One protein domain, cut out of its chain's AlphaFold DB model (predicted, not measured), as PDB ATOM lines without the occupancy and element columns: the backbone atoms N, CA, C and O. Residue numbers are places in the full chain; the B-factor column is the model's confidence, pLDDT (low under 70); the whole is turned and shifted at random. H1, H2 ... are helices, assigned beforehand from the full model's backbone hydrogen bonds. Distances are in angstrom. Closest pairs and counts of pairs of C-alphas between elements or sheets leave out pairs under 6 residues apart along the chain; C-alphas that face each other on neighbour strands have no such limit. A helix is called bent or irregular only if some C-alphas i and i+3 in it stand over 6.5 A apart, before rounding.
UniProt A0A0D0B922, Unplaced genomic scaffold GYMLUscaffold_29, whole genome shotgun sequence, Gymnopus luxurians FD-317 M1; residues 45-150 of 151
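AT A GLANCE: This is residues 45 to 150 of the 151 residues of an uncharacterized protein of Gymnopus luxurians FD-317 M1 (UniProt A0A0D0B922). Two lobes follow each other along a rod: a longer one of H1, H2 and H3, with H4 across the end of H2, and a smaller one in which H6 folds back loosely beside H5. In the first lobe H1 and H3 both pack along H2 but stay apart from each other. The printed part has 106 residues with six named helices, H1 to H6 in chain order, and no named strand; the class is all helix. It is loose, with a radius of gyration of the C-alphas of 18.4 A, and spans 59 by 26 by 23 A.

IN THESE COORDINATES: Find C-alpha 48 at (200.818, 186.660, 220.834), where H1, residues 48 to 57, begins. H2, residues 65 to 83, runs 27.8 A; it is irregular, with C-alphas 66 and 69 7.0 A apart. H3, residues 86 to 110, runs 31.1 A; it is irregular too, with C-alphas 90 and 93 8.0 A apart and a kink of 79 degrees near residue 93. Then come H4, residues 113 to 120, H5, residues 123 to 133, and H6, residues 136 to 149, ending at (170.893, 169.311, 227.028).

HOW THE PARTS SIT: Look first at H1 and the hub H2, a hairpin that touches closest at the C-alphas of Thr 53 and Ala 71, 5.8 A. H2 and H3 form another, closest at C-alphas Phe 72 and Tyr 106, 5.8 A, at a shallow tilt of 24 degrees. With residues 65 to 69 alone H2 touches H4, about perpendicular at 87 degrees; C-alphas Tyr 66 and Met 119 are closest, 4.4 A. H4 and H5 are apart. The hairpin H5 and H6 only just touches, with 3 pairs of C-alphas within 8 A, the closest Phe 130 and Glu 139, 6.1 A. Each O i to N i+4 pair is within hydrogen-bond range in H1, H4, H5 and H6, against 13 of 15 in H2 and 17 of 21 in H3.

THE WHOLE: The C-alphas farthest apart, Leu 90 and Asp 137, are 59.4 A apart. Residues 132 to 137 stand free. The printed part has no cut and no long link. The model's pLDDT is under 70 at residues 45 to 64 and 149 to 150.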
ATOM      1  N   CYS A  45     208.246 190.285 217.480       43.62
ATOM      2  CA  CYS A  45     207.383 189.397 216.706       43.62
ATOM      3  C   CYS A  45     206.202 189.030 217.619       43.62
ATOM      4  O   CYS A  45     206.255 188.061 218.379       43.62
ATOM      5  N   ARG A  46     205.158 189.874 217.626       44.75
ATOM      6  CA  ARG A  46     203.893 189.685 218.352       44.75
ATOM      7  C   ARG A  46     203.131 188.500 217.748       44.75
ATOM      8  O   ARG A  46     202.014 188.628 217.272       44.75
ATOM      9  N   MET A  47     203.702 187.305 217.860       48.81
ATOM     10  CA  MET A  47     203.018 186.020 217.696       48.81
ATOM     11  C   MET A  47     201.986 185.773 218.820       48.81
ATOM     12  O   MET A  47     201.350 184.723 218.853       48.81
ATOM     13  N   GLY A  48     201.803 186.723 219.749       44.62
ATOM     14  CA  GLY A  48     200.818 186.660 220.834       44.62
ATOM     15  C   GLY A  48     199.378 186.471 220.346       44.62
ATOM     16  O   GLY A  48     198.631 185.716 220.963       44.62
ATOM     17  N   ASP A  49     199.020 187.038 219.190       50.91
ATOM     18  CA  ASP A  49     197.674 186.880 218.616       50.91
ATOM     19  C   ASP A  49     197.424 185.435 218.126       50.91
ATOM     20  O   ASP A  49     196.300 184.931 218.181       50.91
ATOM     21  N   GLY A  50     198.488 184.723 217.731       53.06
ATOM     22  CA  GLY A  50     198.449 183.314 217.325       53.06
ATOM     23  C   GLY A  50     198.206 182.345 218.488       53.06
ATOM     24  O   GLY A  50     197.550 181.321 218.322       53.06
ATOM     25  N   LYS A  51     198.686 182.673 219.695       50.69
ATOM     26  CA  LYS A  51     198.466 181.846 220.894       50.69
ATOM     27  C   LYS A  51     197.032 181.906 221.398       50.69
ATOM     28  O   LYS A  51     196.481 180.873 221.762       50.69
ATOM     29  N   ASN A  52     196.443 183.100 221.414       54.41
ATOM     30  CA  ASN A  52     195.065 183.286 221.870       54.41
ATOM     31  C   ASN A  52     194.080 182.620 220.904       54.41
ATOM     32  O   ASN A  52     193.114 181.995 221.334       54.41
ATOM     33  N   THR A  53     194.365 182.685 219.601       56.22
ATOM     34  CA  THR A  53     193.598 181.951 218.589       56.22
ATOM     35  C   THR A  53     193.797 180.443 218.733       56.22
ATOM     36  O   THR A  53     192.803 179.736 218.857       56.22
ATOM     37  N   GLN A  54     195.032 179.936 218.847       60.16
ATOM     38  CA  GLN A  54     195.285 178.506 219.101       60.16
ATOM     39  C   GLN A  54     194.588 177.981 220.364       60.16
ATOM     40  O   GLN A  54     193.995 176.907 220.322       60.16
ATOM     41  N   GLN A  55     194.618 178.720 221.477       58.06
ATOM     42  CA  GLN A  55     193.898 178.326 222.692       58.06
ATOM     43  C   GLN A  55     192.382 178.307 222.492       58.06
ATOM     44  O   GLN A  55     191.725 177.418 223.025       58.06
ATOM     45  N   ALA A  56     191.829 179.236 221.708       57.06
ATOM     46  CA  ALA A  56     190.405 179.238 221.394       57.06
ATOM     47  C   ALA A  56     189.991 178.013 220.556       57.06
ATOM     48  O   ALA A  56     188.926 177.454 220.796       57.06
ATOM     49  N   PHE A  57     190.842 177.554 219.628       58.16
ATOM     50  CA  PHE A  57     190.611 176.328 218.847       58.16
ATOM     51  C   PHE A  57     190.736 175.045 219.678       58.16
ATOM     52  O   PHE A  57     189.987 174.095 219.463       58.16
ATOM     53  N   LEU A  58     191.691 175.018 220.609       59.12
ATOM     54  CA  LEU A  58     192.065 173.836 221.394       59.12
ATOM     55  C   LEU A  58     191.355 173.758 222.754       59.12
ATOM     56  O   LEU A  58     191.753 172.966 223.605       59.12
ATOM     57  N   SER A  59     190.346 174.596 222.994       60.78
ATOM     58  CA  SER A  59     189.556 174.518 224.218       60.78
ATOM     59  C   SER A  59     188.717 173.241 224.208       60.78
ATOM     60  O   SER A  59     187.748 173.143 223.465       60.78
ATOM     61  N   GLU A  60     189.058 172.290 225.077       55.41
ATOM     62  CA  GLU A  60     188.271 171.069 225.319       55.41
ATOM     63  C   GLU A  60     186.988 171.350 226.123       55.41
ATOM     64  O   GLU A  60     186.078 170.530 226.158       55.41
ATOM     65  N   ASN A  61     186.878 172.538 226.729       57.41
ATOM     66  CA  ASN A  61     185.801 172.899 227.659       57.41
ATOM     67  C   ASN A  61     184.544 173.477 226.975       57.41
ATOM     68  O   ASN A  61     183.733 174.129 227.631       57.41
ATOM     69  N   GLY A  62     184.391 173.315 225.657       63.03
ATOM     70  CA  GLY A  62     183.207 173.788 224.937       63.03
ATOM     71  C   GLY A  62     183.346 173.734 223.414       63.03
ATOM     72  O   GLY A  62     184.438 173.486 222.902       63.03
ATOM     73  N   PRO A  63     182.257 173.978 222.663       64.44
ATOM     74  CA  PRO A  63     182.290 173.954 221.207       64.44
ATOM     75  C   PRO A  63     183.217 175.059 220.683       64.44
ATOM     76  O   PRO A  63     182.880 176.231 220.731       64.44
ATOM     77  N   SER A  64     184.394 174.706 220.173       69.62
ATOM     78  CA  SER A  64     185.371 175.669 219.636       69.62
ATOM     79  C   SER A  64     185.234 175.896 218.127       69.62
ATOM     80  O   SER A  64     185.768 176.864 217.581       69.62
ATOM     81  N   LEU A  65     184.480 175.031 217.441       78.81
ATOM     82  CA  LEU A  65     184.404 174.995 215.980       78.81
ATOM     83  C   LEU A  65     183.814 176.281 215.378       78.81
ATOM     84  O   LEU A  65     184.294 176.761 214.353       78.81
ATOM     85  N   TYR A  66     182.822 176.884 216.044       76.88
ATOM     86  CA  TYR A  66     182.185 178.128 215.592       76.88
ATOM     87  C   TYR A  66     183.131 179.343 215.649       76.88
ATOM     88  O   TYR A  66     182.932 180.319 214.928       76.88
ATOM     89  N   ILE A  67     184.169 179.291 216.492       77.56
ATOM     90  CA  ILE A  67     185.150 180.375 216.665       77.56
ATOM     91  C   ILE A  67     186.199 180.344 215.553       77.56
ATOM     92  O   ILE A  67     186.872 181.347 215.307       77.56
ATOM     93  N   GLY A  68     186.326 179.223 214.841       77.25
ATOM     94  CA  GLY A  68     187.472 178.997 213.980       77.25
ATOM     95  C   GLY A  68     187.607 179.984 212.825       77.25
ATOM     96  O   GLY A  68     188.640 180.634 212.663       77.25
ATOM     97  N   LEU A  69     186.538 180.169 212.057       80.56
ATOM     98  CA  LEU A  69     186.504 181.142 210.963       80.56
ATOM     99  C   LEU A  69     186.697 182.596 211.439       80.56
ATOM    100  O   LEU A  69     187.546 183.294 210.874       80.56
ATOM    101  N   PRO A  70     185.992 183.070 212.490       81.62
ATOM    102  CA  PRO A  70     186.255 184.378 213.090       81.62
ATOM    103  C   PRO A  70     187.711 184.574 213.527       81.62
ATOM    104  O   PRO A  70     188.294 185.630 213.266       81.62
ATOM    105  N   ALA A  71     188.317 183.561 214.150       80.19
ATOM    106  CA  ALA A  71     189.703 183.598 214.602       80.19
ATOM    107  C   ALA A  71     190.685 183.720 213.429       80.19
ATOM    108  O   ALA A  71     191.569 184.581 213.462       80.19
ATOM    109  N   PHE A  72     190.504 182.930 212.365       80.44
ATOM    110  CA  PHE A  72     191.327 183.045 211.159       80.44
ATOM    111  C   PHE A  72     191.178 184.412 210.488       80.44
ATOM    112  O   PHE A  72     192.183 185.022 210.121       80.44
ATOM    113  N   LYS A  73     189.955 184.947 210.398       82.06
ATOM    114  CA  LYS A  73     189.706 186.287 209.845       82.06
ATOM    115  C   LYS A  73     190.411 187.383 210.650       82.06
ATOM    116  O   LYS A  73     191.018 188.285 210.070       82.06
ATOM    117  N   ALA A  74     190.350 187.305 211.979       82.25
ATOM    118  CA  ALA A  74     191.034 188.244 212.864       82.25
ATOM    119  C   ALA A  74     192.561 188.165 212.705       82.25
ATOM    120  O   ALA A  74     193.221 189.201 212.608       82.25
ATOM    121  N   LEU A  75     193.113 186.950 212.615       81.81
ATOM    122  CA  LEU A  75     194.545 186.730 212.426       81.81
ATOM    123  C   LEU A  75     195.019 187.247 211.060       81.81
ATOM    124  O   LEU A  75     196.021 187.957 210.987       81.81
ATOM    125  N   HIS A  76     194.256 186.978 209.999       83.44
ATOM    126  CA  HIS A  76     194.530 187.466 208.647       83.44
ATOM    127  C   HIS A  76     194.557 189.003 208.599       83.44
ATOM    128  O   HIS A  76     195.478 189.601 208.044       83.44
ATOM    129  N   HIS A  77     193.603 189.665 209.261       82.19
ATOM    130  CA  HIS A  77     193.575 191.129 209.387       82.19
ATOM    131  C   HIS A  77     194.729 191.698 210.220       82.19
ATOM    132  O   HIS A  77     195.258 192.768 209.920       82.19
ATOM    133  N   ALA A  78     195.128 191.009 211.290       82.19
ATOM    134  CA  ALA A  78     196.262 191.430 212.103       82.19
ATOM    135  C   ALA A  78     197.576 191.345 211.312       82.19
ATOM    136  O   ALA A  78     198.400 192.259 211.395       82.19
ATOM    137  N   TRP A  79     197.752 190.286 210.520       82.88
ATOM    138  CA  TRP A  79     198.965 190.050 209.737       82.88
ATOM    139  C   TRP A  79     199.060 190.955 208.508       82.88
ATOM    140  O   TRP A  79     200.138 191.488 208.249       82.88
ATOM    141  N   SER A  80     197.948 191.234 207.819       81.75
ATOM    142  CA  SER A  80     197.942 192.185 206.696       81.75
ATOM    143  C   SER A  80     198.400 193.587 207.124       81.75
ATOM    144  O   SER A  80     199.157 194.244 206.414       81.75
ATOM    145  N   LYS A  81     198.025 194.015 208.337       81.12
ATOM    146  CA  LYS A  81     198.490 195.273 208.949       81.12
ATOM    147  C   LYS A  81     199.942 195.248 209.418       81.12
ATOM    148  O   LYS A  81     200.502 196.309 209.684       81.12
ATOM    149  N   GLN A  82     200.514 194.069 209.653       77.81
ATOM    150  CA  GLN A  82     201.895 193.934 210.115       77.81
ATOM    151  C   GLN A  82     202.864 193.875 208.935       77.81
ATOM    152  O   GLN A  82     203.894 194.535 209.000       77.81
ATOM    153  N   ILE A  83     202.511 193.195 207.842       78.12
ATOM    154  CA  ILE A  83     203.352 193.103 206.634       78.12
ATOM    155  C   ILE A  83     203.653 194.480 206.029       78.12
ATOM    156  O   ILE A  83     204.751 194.706 205.537       78.12
ATOM    157  N   SER A  84     202.718 195.430 206.115       76.12
ATOM    158  CA  SER A  84     202.907 196.783 205.580       76.12
ATOM    159  C   SER A  84     203.792 197.700 206.437       76.12
ATOM    160  O   SER A  84     204.029 198.846 206.052       76.12
ATOM    161  N   LYS A  85     204.270 197.251 207.606       79.31
ATOM    162  CA  LYS A  85     205.091 198.079 208.501       79.31
ATOM    163  C   LYS A  85     206.571 197.936 208.179       79.31
ATOM    164  O   LYS A  85     207.125 196.842 208.232       79.31
ATOM    165  N   GLU A  86     207.236 199.073 208.008       78.12
ATOM    166  CA  GLU A  86     208.674 199.168 207.716       78.12
ATOM    167  C   GLU A  86     209.561 198.460 208.758       78.12
ATOM    168  O   GLU A  86     210.579 197.863 208.404       78.12
ATOM    169  N   LYS A  87     209.115 198.412 210.026       77.06
ATOM    170  CA  LYS A  87     209.758 197.660 211.121       77.06
ATOM    171  C   LYS A  87     209.991 196.179 210.785       77.06
ATOM    172  O   LYS A  87     210.931 195.583 211.300       77.06
ATOM    173  N   TYR A  88     209.153 195.579 209.940       74.19
ATOM    174  CA  TYR A  88     209.256 194.167 209.571       74.19
ATOM    175  C   TYR A  88     209.803 193.941 208.158       74.19
ATOM    176  O   TYR A  88     209.765 192.812 207.675       74.19
ATOM    177  N   SER A  89     210.363 194.976 207.522       75.00
ATOM    178  CA  SER A  89     210.945 194.906 206.173       75.00
ATOM    179  C   SER A  89     211.940 193.747 206.000       75.00
ATOM    180  O   SER A  89     211.892 193.038 204.997       75.00
ATOM    181  N   LEU A  90     212.766 193.482 207.018       77.62
ATOM    182  CA  LEU A  90     213.733 192.373 207.055       77.62
ATOM    183  C   LEU A  90     213.094 190.974 207.044       77.62
ATOM    184  O   LEU A  90     213.749 190.004 206.671       77.62
ATOM    185  N   PHE A  91     211.836 190.859 207.466       78.12
ATOM    186  CA  PHE A  91     211.096 189.601 207.563       78.12
ATOM    187  C   PHE A  91     209.958 189.510 206.542       78.12
ATOM    188  O   PHE A  91     209.152 188.586 206.636       78.12
ATOM    189  N   THR A  92     209.881 190.437 205.580       78.31
ATOM    190  CA  THR A  92     208.767 190.540 204.622       78.31
ATOM    191  C   THR A  92     208.504 189.219 203.913       78.31
ATOM    192  O   THR A  92     207.371 188.751 203.919       78.31
ATOM    193  N   ASP A  93     209.544 188.559 203.400       81.31
ATOM    194  CA  ASP A  93     209.397 187.288 202.680       81.31
ATOM    195  C   ASP A  93     208.832 186.179 203.579       81.31
ATOM    196  O   ASP A  93     207.925 185.441 203.193       81.31
ATOM    197  N   ALA A  94     209.328 186.084 204.817       81.00
ATOM    198  CA  ALA A  94     208.878 185.087 205.784       81.00
ATOM    199  C   ALA A  94     207.443 185.360 206.263       81.00
ATOM    200  O   ALA A  94     206.641 184.430 206.393       81.00
ATOM    201  N   LEU A  95     207.101 186.629 206.497       81.12
ATOM    202  CA  LEU A  95     205.753 187.046 206.873       81.12
ATOM    203  C   LEU A  95     204.765 186.831 205.729       81.12
ATOM    204  O   LEU A  95     203.670 186.335 205.976       81.12
ATOM    205  N   GLN A  96     205.159 187.125 204.490       83.81
ATOM    206  CA  GLN A  96     204.341 186.884 203.308       83.81
ATOM    207  C   GLN A  96     204.101 185.387 203.098       83.81
ATOM    208  O   GLN A  96     202.969 184.981 202.849       83.81
ATOM    209  N   ALA A  97     205.126 184.545 203.265       86.12
ATOM    210  CA  ALA A  97     204.971 183.095 203.190       86.12
ATOM    211  C   ALA A  97     204.003 182.564 204.265       86.12
ATOM    212  O   ALA A  97     203.114 181.763 203.964       86.12
ATOM    213  N   GLY A  98     204.130 183.041 205.508       84.75
ATOM    214  CA  GLY A  98     203.214 182.676 206.588       84.75
ATOM    215  C   GLY A  98     201.789 183.197 206.367       84.75
ATOM    216  O   GLY A  98     200.829 182.479 206.639       84.75
ATOM    217  N   PHE A  99     201.642 184.399 205.813       85.00
ATOM    218  CA  PHE A  99     200.352 184.987 205.456       85.00
ATOM    219  C   PHE A  99     199.659 184.233 204.320       85.00
ATOM    220  O   PHE A  99     198.476 183.928 204.436       85.00
ATOM    221  N   ASN A 100     200.390 183.854 203.270       86.62
ATOM    222  CA  ASN A 100     199.850 183.020 202.195       86.62
ATOM    223  C   ASN A 100     199.349 181.689 202.764       86.62
ATOM    224  O   ASN A 100     198.225 181.278 202.490       86.62
ATOM    225  N   LYS A 101     200.136 181.063 203.649       86.38
ATOM    226  CA  LYS A 101     199.722 179.816 204.291       86.38
ATOM    227  C   LYS A 101     198.487 179.991 205.174       86.38
ATOM    228  O   LYS A 101     197.635 179.108 205.229       86.38
ATOM    229  N   LEU A 102     198.387 181.119 205.871       85.69
ATOM    230  CA  LEU A 102     197.215 181.475 206.661       85.69
ATOM    231  C   LEU A 102     195.973 181.666 205.781       85.69
ATOM    232  O   LEU A 102     194.890 181.245 206.183       85.69
ATOM    233  N   SER A 103     196.132 182.256 204.593       85.44
ATOM    234  CA  SER A 103     195.060 182.385 203.601       85.44
ATOM    235  C   SER A 103     194.570 181.017 203.131       85.44
ATOM    236  O   SER A 103     193.367 180.779 203.170       85.44
ATOM    237  N   ASP A 104     195.476 180.081 202.813       88.31
ATOM    238  CA  ASP A 104     195.092 178.709 202.446       88.31
ATOM    239  C   ASP A 104     194.212 178.068 203.532       88.31
ATOM    240  O   ASP A 104     193.166 177.488 203.245       88.31
ATOM    241  N   TYR A 105     194.619 178.187 204.802       84.81
ATOM    242  CA  TYR A 105     193.854 177.637 205.923       84.81
ATOM    243  C   TYR A 105     192.514 178.344 206.117       84.81
ATOM    244  O   TYR A 105     191.526 177.676 206.427       84.81
ATOM    245  N   TYR A 106     192.452 179.663 205.931       84.44
ATOM    246  CA  TYR A 106     191.192 180.401 205.960       84.44
ATOM    247  C   TYR A 106     190.235 179.900 204.871       84.44
ATOM    248  O   TYR A 106     189.083 179.593 205.179       84.44
ATOM    249  N   ASP A 107     190.724 179.712 203.645       86.31
ATOM    250  CA  ASP A 107     189.920 179.231 202.519       86.31
ATOM    251  C   ASP A 107     189.467 177.781 202.720       86.31
ATOM    252  O   ASP A 107     188.298 177.453 202.509       86.31
ATOM    253  N   TRP A 108     190.345 176.895 203.197       86.56
ATOM    254  CA  TRP A 108     189.972 175.514 203.527       86.56
ATOM    255  C   TRP A 108     188.921 175.448 204.633       86.56
ATOM    256  O   TRP A 108     187.975 174.664 204.549       86.56
ATOM    257  N   THR A 109     189.060 176.295 205.651       82.56
ATOM    258  CA  THR A 109     188.090 176.384 206.746       82.56
ATOM    259  C   THR A 109     186.763 176.961 206.244       82.56
ATOM    260  O   THR A 109     185.705 176.478 206.635       82.56
ATOM    261  N   GLY A 110     186.796 177.940 205.334       82.06
ATOM    262  CA  GLY A 110     185.601 178.548 204.736       82.06
ATOM    263  C   GLY A 110     184.838 177.598 203.817       82.06
ATOM    264  O   GLY A 110     183.610 177.606 203.800       82.06
ATOM    265  N   ASN A 111     185.559 176.724 203.116       85.81
ATOM    266  CA  ASN A 111     184.979 175.685 202.266       85.81
ATOM    267  C   ASN A 111     184.496 174.457 203.060       85.81
ATOM    268  O   ASN A 111     183.825 173.580 202.514       85.81
ATOM    269  N   SER A 112     184.815 174.376 204.354       86.25
ATOM    270  CA  SER A 112     184.334 173.314 205.229       86.25
ATOM    271  C   SER A 112     182.917 173.622 205.704       86.25
ATOM    272  O   SER A 112     182.702 174.465 206.577       86.25
ATOM    273  N   LEU A 113     181.942 172.869 205.188       85.12
ATOM    274  CA  LEU A 113     180.543 172.976 205.612       85.12
ATOM    275  C   LEU A 113     180.393 172.867 207.135       85.12
ATOM    276  O   LEU A 113     179.600 173.594 207.716       85.12
ATOM    277  N   ALA A 114     181.192 172.024 207.794       84.88
ATOM    278  CA  ALA A 114     181.154 171.864 209.246       84.88
ATOM    279  C   ALA A 114     181.442 173.177 209.994       84.88
ATOM    280  O   ALA A 114     180.731 173.513 210.937       84.88
ATOM    281  N   HIS A 115     182.436 173.953 209.551       81.31
ATOM    282  CA  HIS A 115     182.775 175.236 210.173       81.31
ATOM    283  C   HIS A 115     181.710 176.300 209.894       81.31
ATOM    284  O   HIS A 115     181.343 177.059 210.793       81.31
ATOM    285  N   VAL A 116     181.165 176.320 208.674       81.62
ATOM    286  CA  VAL A 116     180.077 177.233 208.292       81.62
ATOM    287  C   VAL A 116     178.807 176.937 209.096       81.62
ATOM    288  O   VAL A 116     178.223 177.846 209.684       81.62
ATOM    289  N   PHE A 117     178.403 175.669 209.194       84.94
ATOM    290  CA  PHE A 117     177.239 175.272 209.985       84.94
ATOM    291  C   PHE A 117     177.447 175.517 211.479       84.94
ATOM    292  O   PHE A 117     176.527 175.998 212.134       84.94
ATOM    293  N   ALA A 118     178.644 175.274 212.017       84.38
ATOM    294  CA  ALA A 118     178.946 175.582 213.412       84.38
ATOM    295  C   ALA A 118     178.801 177.079 213.728       84.38
ATOM    296  O   ALA A 118     178.286 177.429 214.788       84.38
ATOM    297  N   MET A 119     179.195 177.967 212.807       81.75
ATOM    298  CA  MET A 119     178.946 179.407 212.951       81.75
ATOM    299  C   MET A 119     177.453 179.749 212.945       81.75
ATOM    300  O   MET A 119     177.011 180.540 213.775       81.75
ATOM    301  N   ILE A 120     176.678 179.164 212.026       81.56
ATOM    302  CA  ILE A 120     175.231 179.416 211.911       81.56
ATOM    303  C   ILE A 120     174.487 178.937 213.163       81.56
ATOM    304  O   ILE A 120     173.570 179.605 213.644       81.56
ATOM    305  N   LEU A 121     174.880 177.776 213.680       82.88
ATOM    306  CA  LEU A 121     174.233 177.113 214.806       82.88
ATOM    307  C   LEU A 121     174.730 177.606 216.168       82.88
ATOM    308  O   LEU A 121     174.348 177.014 217.171       82.88
ATOM    309  N   ASN A 122     175.554 178.660 216.227       79.25
ATOM    310  CA  ASN A 122     176.112 179.172 217.477       79.25
ATOM    311  C   ASN A 122     174.991 179.509 218.489       79.25
ATOM    312  O   ASN A 122     174.298 180.521 218.322       79.25
ATOM    313  N   PRO A 123     174.825 178.711 219.564       73.25
ATOM    314  CA  PRO A 123     173.713 178.878 220.494       73.25
ATOM    315  C   PRO A 123     173.771 180.212 221.240       73.25
ATOM    316  O   PRO A 123     172.728 180.763 221.576       73.25
ATOM    317  N   ARG A 124     174.968 180.784 221.438       74.31
ATOM    318  CA  ARG A 124     175.127 182.079 222.120       74.31
ATOM    319  C   ARG A 124     174.428 183.218 221.389       74.31
ATOM    320  O   ARG A 124     173.782 184.035 222.031       74.31
ATOM    321  N   GLU A 125     174.502 183.251 220.061       74.19
ATOM    322  CA  GLU A 125     173.818 184.285 219.268       74.19
ATOM    323  C   GLU A 125     172.292 184.172 219.401       74.19
ATOM    324  O   GLU A 125     171.579 185.175 219.393       74.19
ATOM    325  N   LYS A 126     171.779 182.945 219.566       76.25
ATOM    326  CA  LYS A 126     170.353 182.693 219.811       76.25
ATOM    327  C   LYS A 126     169.943 183.062 221.235       76.25
ATOM    328  O   LYS A 126     168.880 183.647 221.407       76.25
ATOM    329  N   ILE A 127     170.789 182.797 222.226       74.88
ATOM    330  CA  ILE A 127     170.559 183.205 223.619       74.88
ATOM    331  C   ILE A 127     170.499 184.734 223.730       74.88
ATOM    332  O   ILE A 127     169.514 185.250 224.242       74.88
ATOM    333  N   ILE A 128     171.440 185.463 223.117       79.19
ATOM    334  CA  ILE A 128     171.428 186.940 223.071       79.19
ATOM    335  C   ILE A 128     170.135 187.483 222.439       79.19
ATOM    336  O   ILE A 128     169.645 188.552 222.805       79.19
ATOM    337  N   HIS A 129     169.569 186.775 221.458       78.62
ATOM    338  CA  HIS A 129     168.277 187.147 220.890       78.62
ATOM    339  C   HIS A 129     167.140 186.995 221.912       78.62
ATOM    340  O   HIS A 129     166.297 187.884 222.007       78.62
ATOM    341  N   PHE A 130     167.129 185.918 222.700       79.00
ATOM    342  CA  PHE A 130     166.150 185.745 223.774       79.00
ATOM    343  C   PHE A 130     166.308 186.815 224.863       79.00
ATOM    344  O   PHE A 130     165.317 187.460 225.191       79.00
ATOM    345  N   GLU A 131     167.534 187.112 225.304       78.44
ATOM    346  CA  GLU A 131     167.833 188.180 226.283       78.44
ATOM    347  C   GLU A 131     167.295 189.557 225.846       78.44
ATOM    348  O   GLU A 131     166.850 190.366 226.657       78.44
ATOM    349  N   LYS A 132     167.333 189.857 224.541       82.94
ATOM    350  CA  LYS A 132     166.910 191.166 224.014       82.94
ATOM    351  C   LYS A 132     165.413 191.293 223.760       82.94
ATOM    352  O   LYS A 132     164.914 192.415 223.692       82.94
ATOM    353  N   HIS A 133     164.719 190.184 223.523       82.06
ATOM    354  CA  HIS A 133     163.355 190.212 222.990       82.06
ATOM    355  C   HIS A 133     162.322 189.524 223.879       82.06
ATOM    356  O   HIS A 133     161.126 189.711 223.647       82.06
ATOM    357  N   TRP A 134     162.738 188.705 224.844       83.12
ATOM    358  CA  TRP A 134     161.833 187.952 225.712       83.12
ATOM    359  C   TRP A 134     161.820 188.536 227.129       83.12
ATOM    360  O   TRP A 134     162.652 189.361 227.493       83.12
ATOM    361  N   SER A 135     160.821 188.152 227.925       80.00
ATOM    362  CA  SER A 135     160.771 188.506 229.346       80.00
ATOM    363  C   SER A 135     161.741 187.642 230.162       80.00
ATOM    364  O   SER A 135     161.996 186.487 229.810       80.00
ATOM    365  N   SER A 136     162.225 188.169 231.292       77.50
ATOM    366  CA  SER A 136     163.225 187.514 232.159       77.50
ATOM    367  C   SER A 136     162.836 186.098 232.614       77.50
ATOM    368  O   SER A 136     163.692 185.229 232.792       77.50
ATOM    369  N   ASP A 137     161.535 185.837 232.771       77.75
ATOM    370  CA  ASP A 137     161.006 184.524 233.164       77.75
ATOM    371  C   ASP A 137     161.129 183.473 232.050       77.75
ATOM    372  O   ASP A 137     161.315 182.285 232.318       77.75
ATOM    373  N   LEU A 138     161.002 183.895 230.790       75.56
ATOM    374  CA  LEU A 138     161.152 183.033 229.616       75.56
ATOM    375  C   LEU A 138     162.634 182.798 229.300       75.56
ATOM    376  O   LEU A 138     163.008 181.680 228.953       75.56
ATOM    377  N   GLU A 139     163.475 183.811 229.503       75.19
ATOM    378  CA  GLU A 139     164.935 183.722 229.397       75.19
ATOM    379  C   GLU A 139     165.512 182.680 230.372       75.19
ATOM    380  O   GLU A 139     166.193 181.743 229.951       75.19
ATOM    381  N   SER A 140     165.125 182.754 231.651       75.44
ATOM    382  CA  SER A 140     165.579 181.817 232.692       75.44
ATOM    383  C   SER A 140     165.181 180.359 232.398       75.44
ATOM    384  O   SER A 140     165.921 179.417 232.699       75.44
ATOM    385  N   LYS A 141     164.019 180.147 231.763       79.81
ATOM    386  CA  LYS A 141     163.560 178.813 231.330       79.81
ATOM    387  C   LYS A 141     164.352 178.271 230.143       79.81
ATOM    388  O   LYS A 141     164.635 177.079 230.092       79.81
ATOM    389  N   VAL A 142     164.707 179.121 229.183       78.62
ATOM    390  CA  VAL A 142     165.522 178.701 228.033       78.62
ATOM    391  C   VAL A 142     166.944 178.364 228.469       78.62
ATOM    392  O   VAL A 142     167.513 177.387 227.985       78.62
ATOM    393  N   GLN A 143     167.507 179.132 229.402       74.00
ATOM    394  CA  GLN A 143     168.861 178.903 229.898       74.00
ATOM    395  C   GLN A 143     168.975 177.592 230.690       74.00
ATOM    396  O   GLN A 143     169.882 176.806 230.430       74.00
ATOM    397  N   SER A 144     168.001 177.297 231.555       79.06
ATOM    398  CA  SER A 144     167.935 176.010 232.270       79.06
ATOM    399  C   SER A 144     167.762 174.808 231.329       79.06
ATOM    400  O   SER A 144     168.454 173.805 231.491       79.06
ATOM    401  N   LEU A 145     166.923 174.919 230.292       79.31
ATOM    402  CA  LEU A 145     166.793 173.880 229.257       79.31
ATOM    403  C   LEU A 145     168.091 173.668 228.461       79.31
ATOM    404  O   LEU A 145     168.420 172.540 228.099       79.31
ATOM    405  N   ALA A 146     168.829 174.740 228.167       71.69
ATOM    406  CA  ALA A 146     170.103 174.640 227.459       71.69
ATOM    407  C   ALA A 146     171.172 173.926 228.306       71.69
ATOM    408  O   ALA A 146     171.959 173.141 227.772       71.69
ATOM    409  N   GLU A 147     171.183 174.160 229.618       72.06
ATOM    410  CA  GLU A 147     172.096 173.503 230.558       72.06
ATOM    411  C   GLU A 147     171.792 172.002 230.719       72.06
ATOM    412  O   GLU A 147     172.733 171.211 230.769       72.06
ATOM    413  N   GLU A 148     170.519 171.585 230.694       74.25
ATOM    414  CA  GLU A 148     170.118 170.164 230.725       74.25
ATOM    415  C   GLU A 148     170.546 169.371 229.481       74.25
ATOM    416  O   GLU A 148     170.886 168.199 229.592       74.25
ATOM    417  N   ILE A 149     170.545 169.987 228.296       64.12
ATOM    418  CA  ILE A 149     170.893 169.311 227.028       64.12
ATOM    419  C   ILE A 149     172.413 169.116 226.875       64.12
ATOM    420  O   ILE A 149     172.861 168.318 226.051       64.12
ATOM    421  N   THR A 150     173.218 169.863 227.634       53.59
ATOM    422  CA  THR A 150     174.684 169.883 227.495       53.59
ATOM    423  C   THR A 150     175.393 168.892 228.442       53.59
ATOM    424  O   THR A 150     176.614 168.749 228.350       53.59
TER     425      THR A 150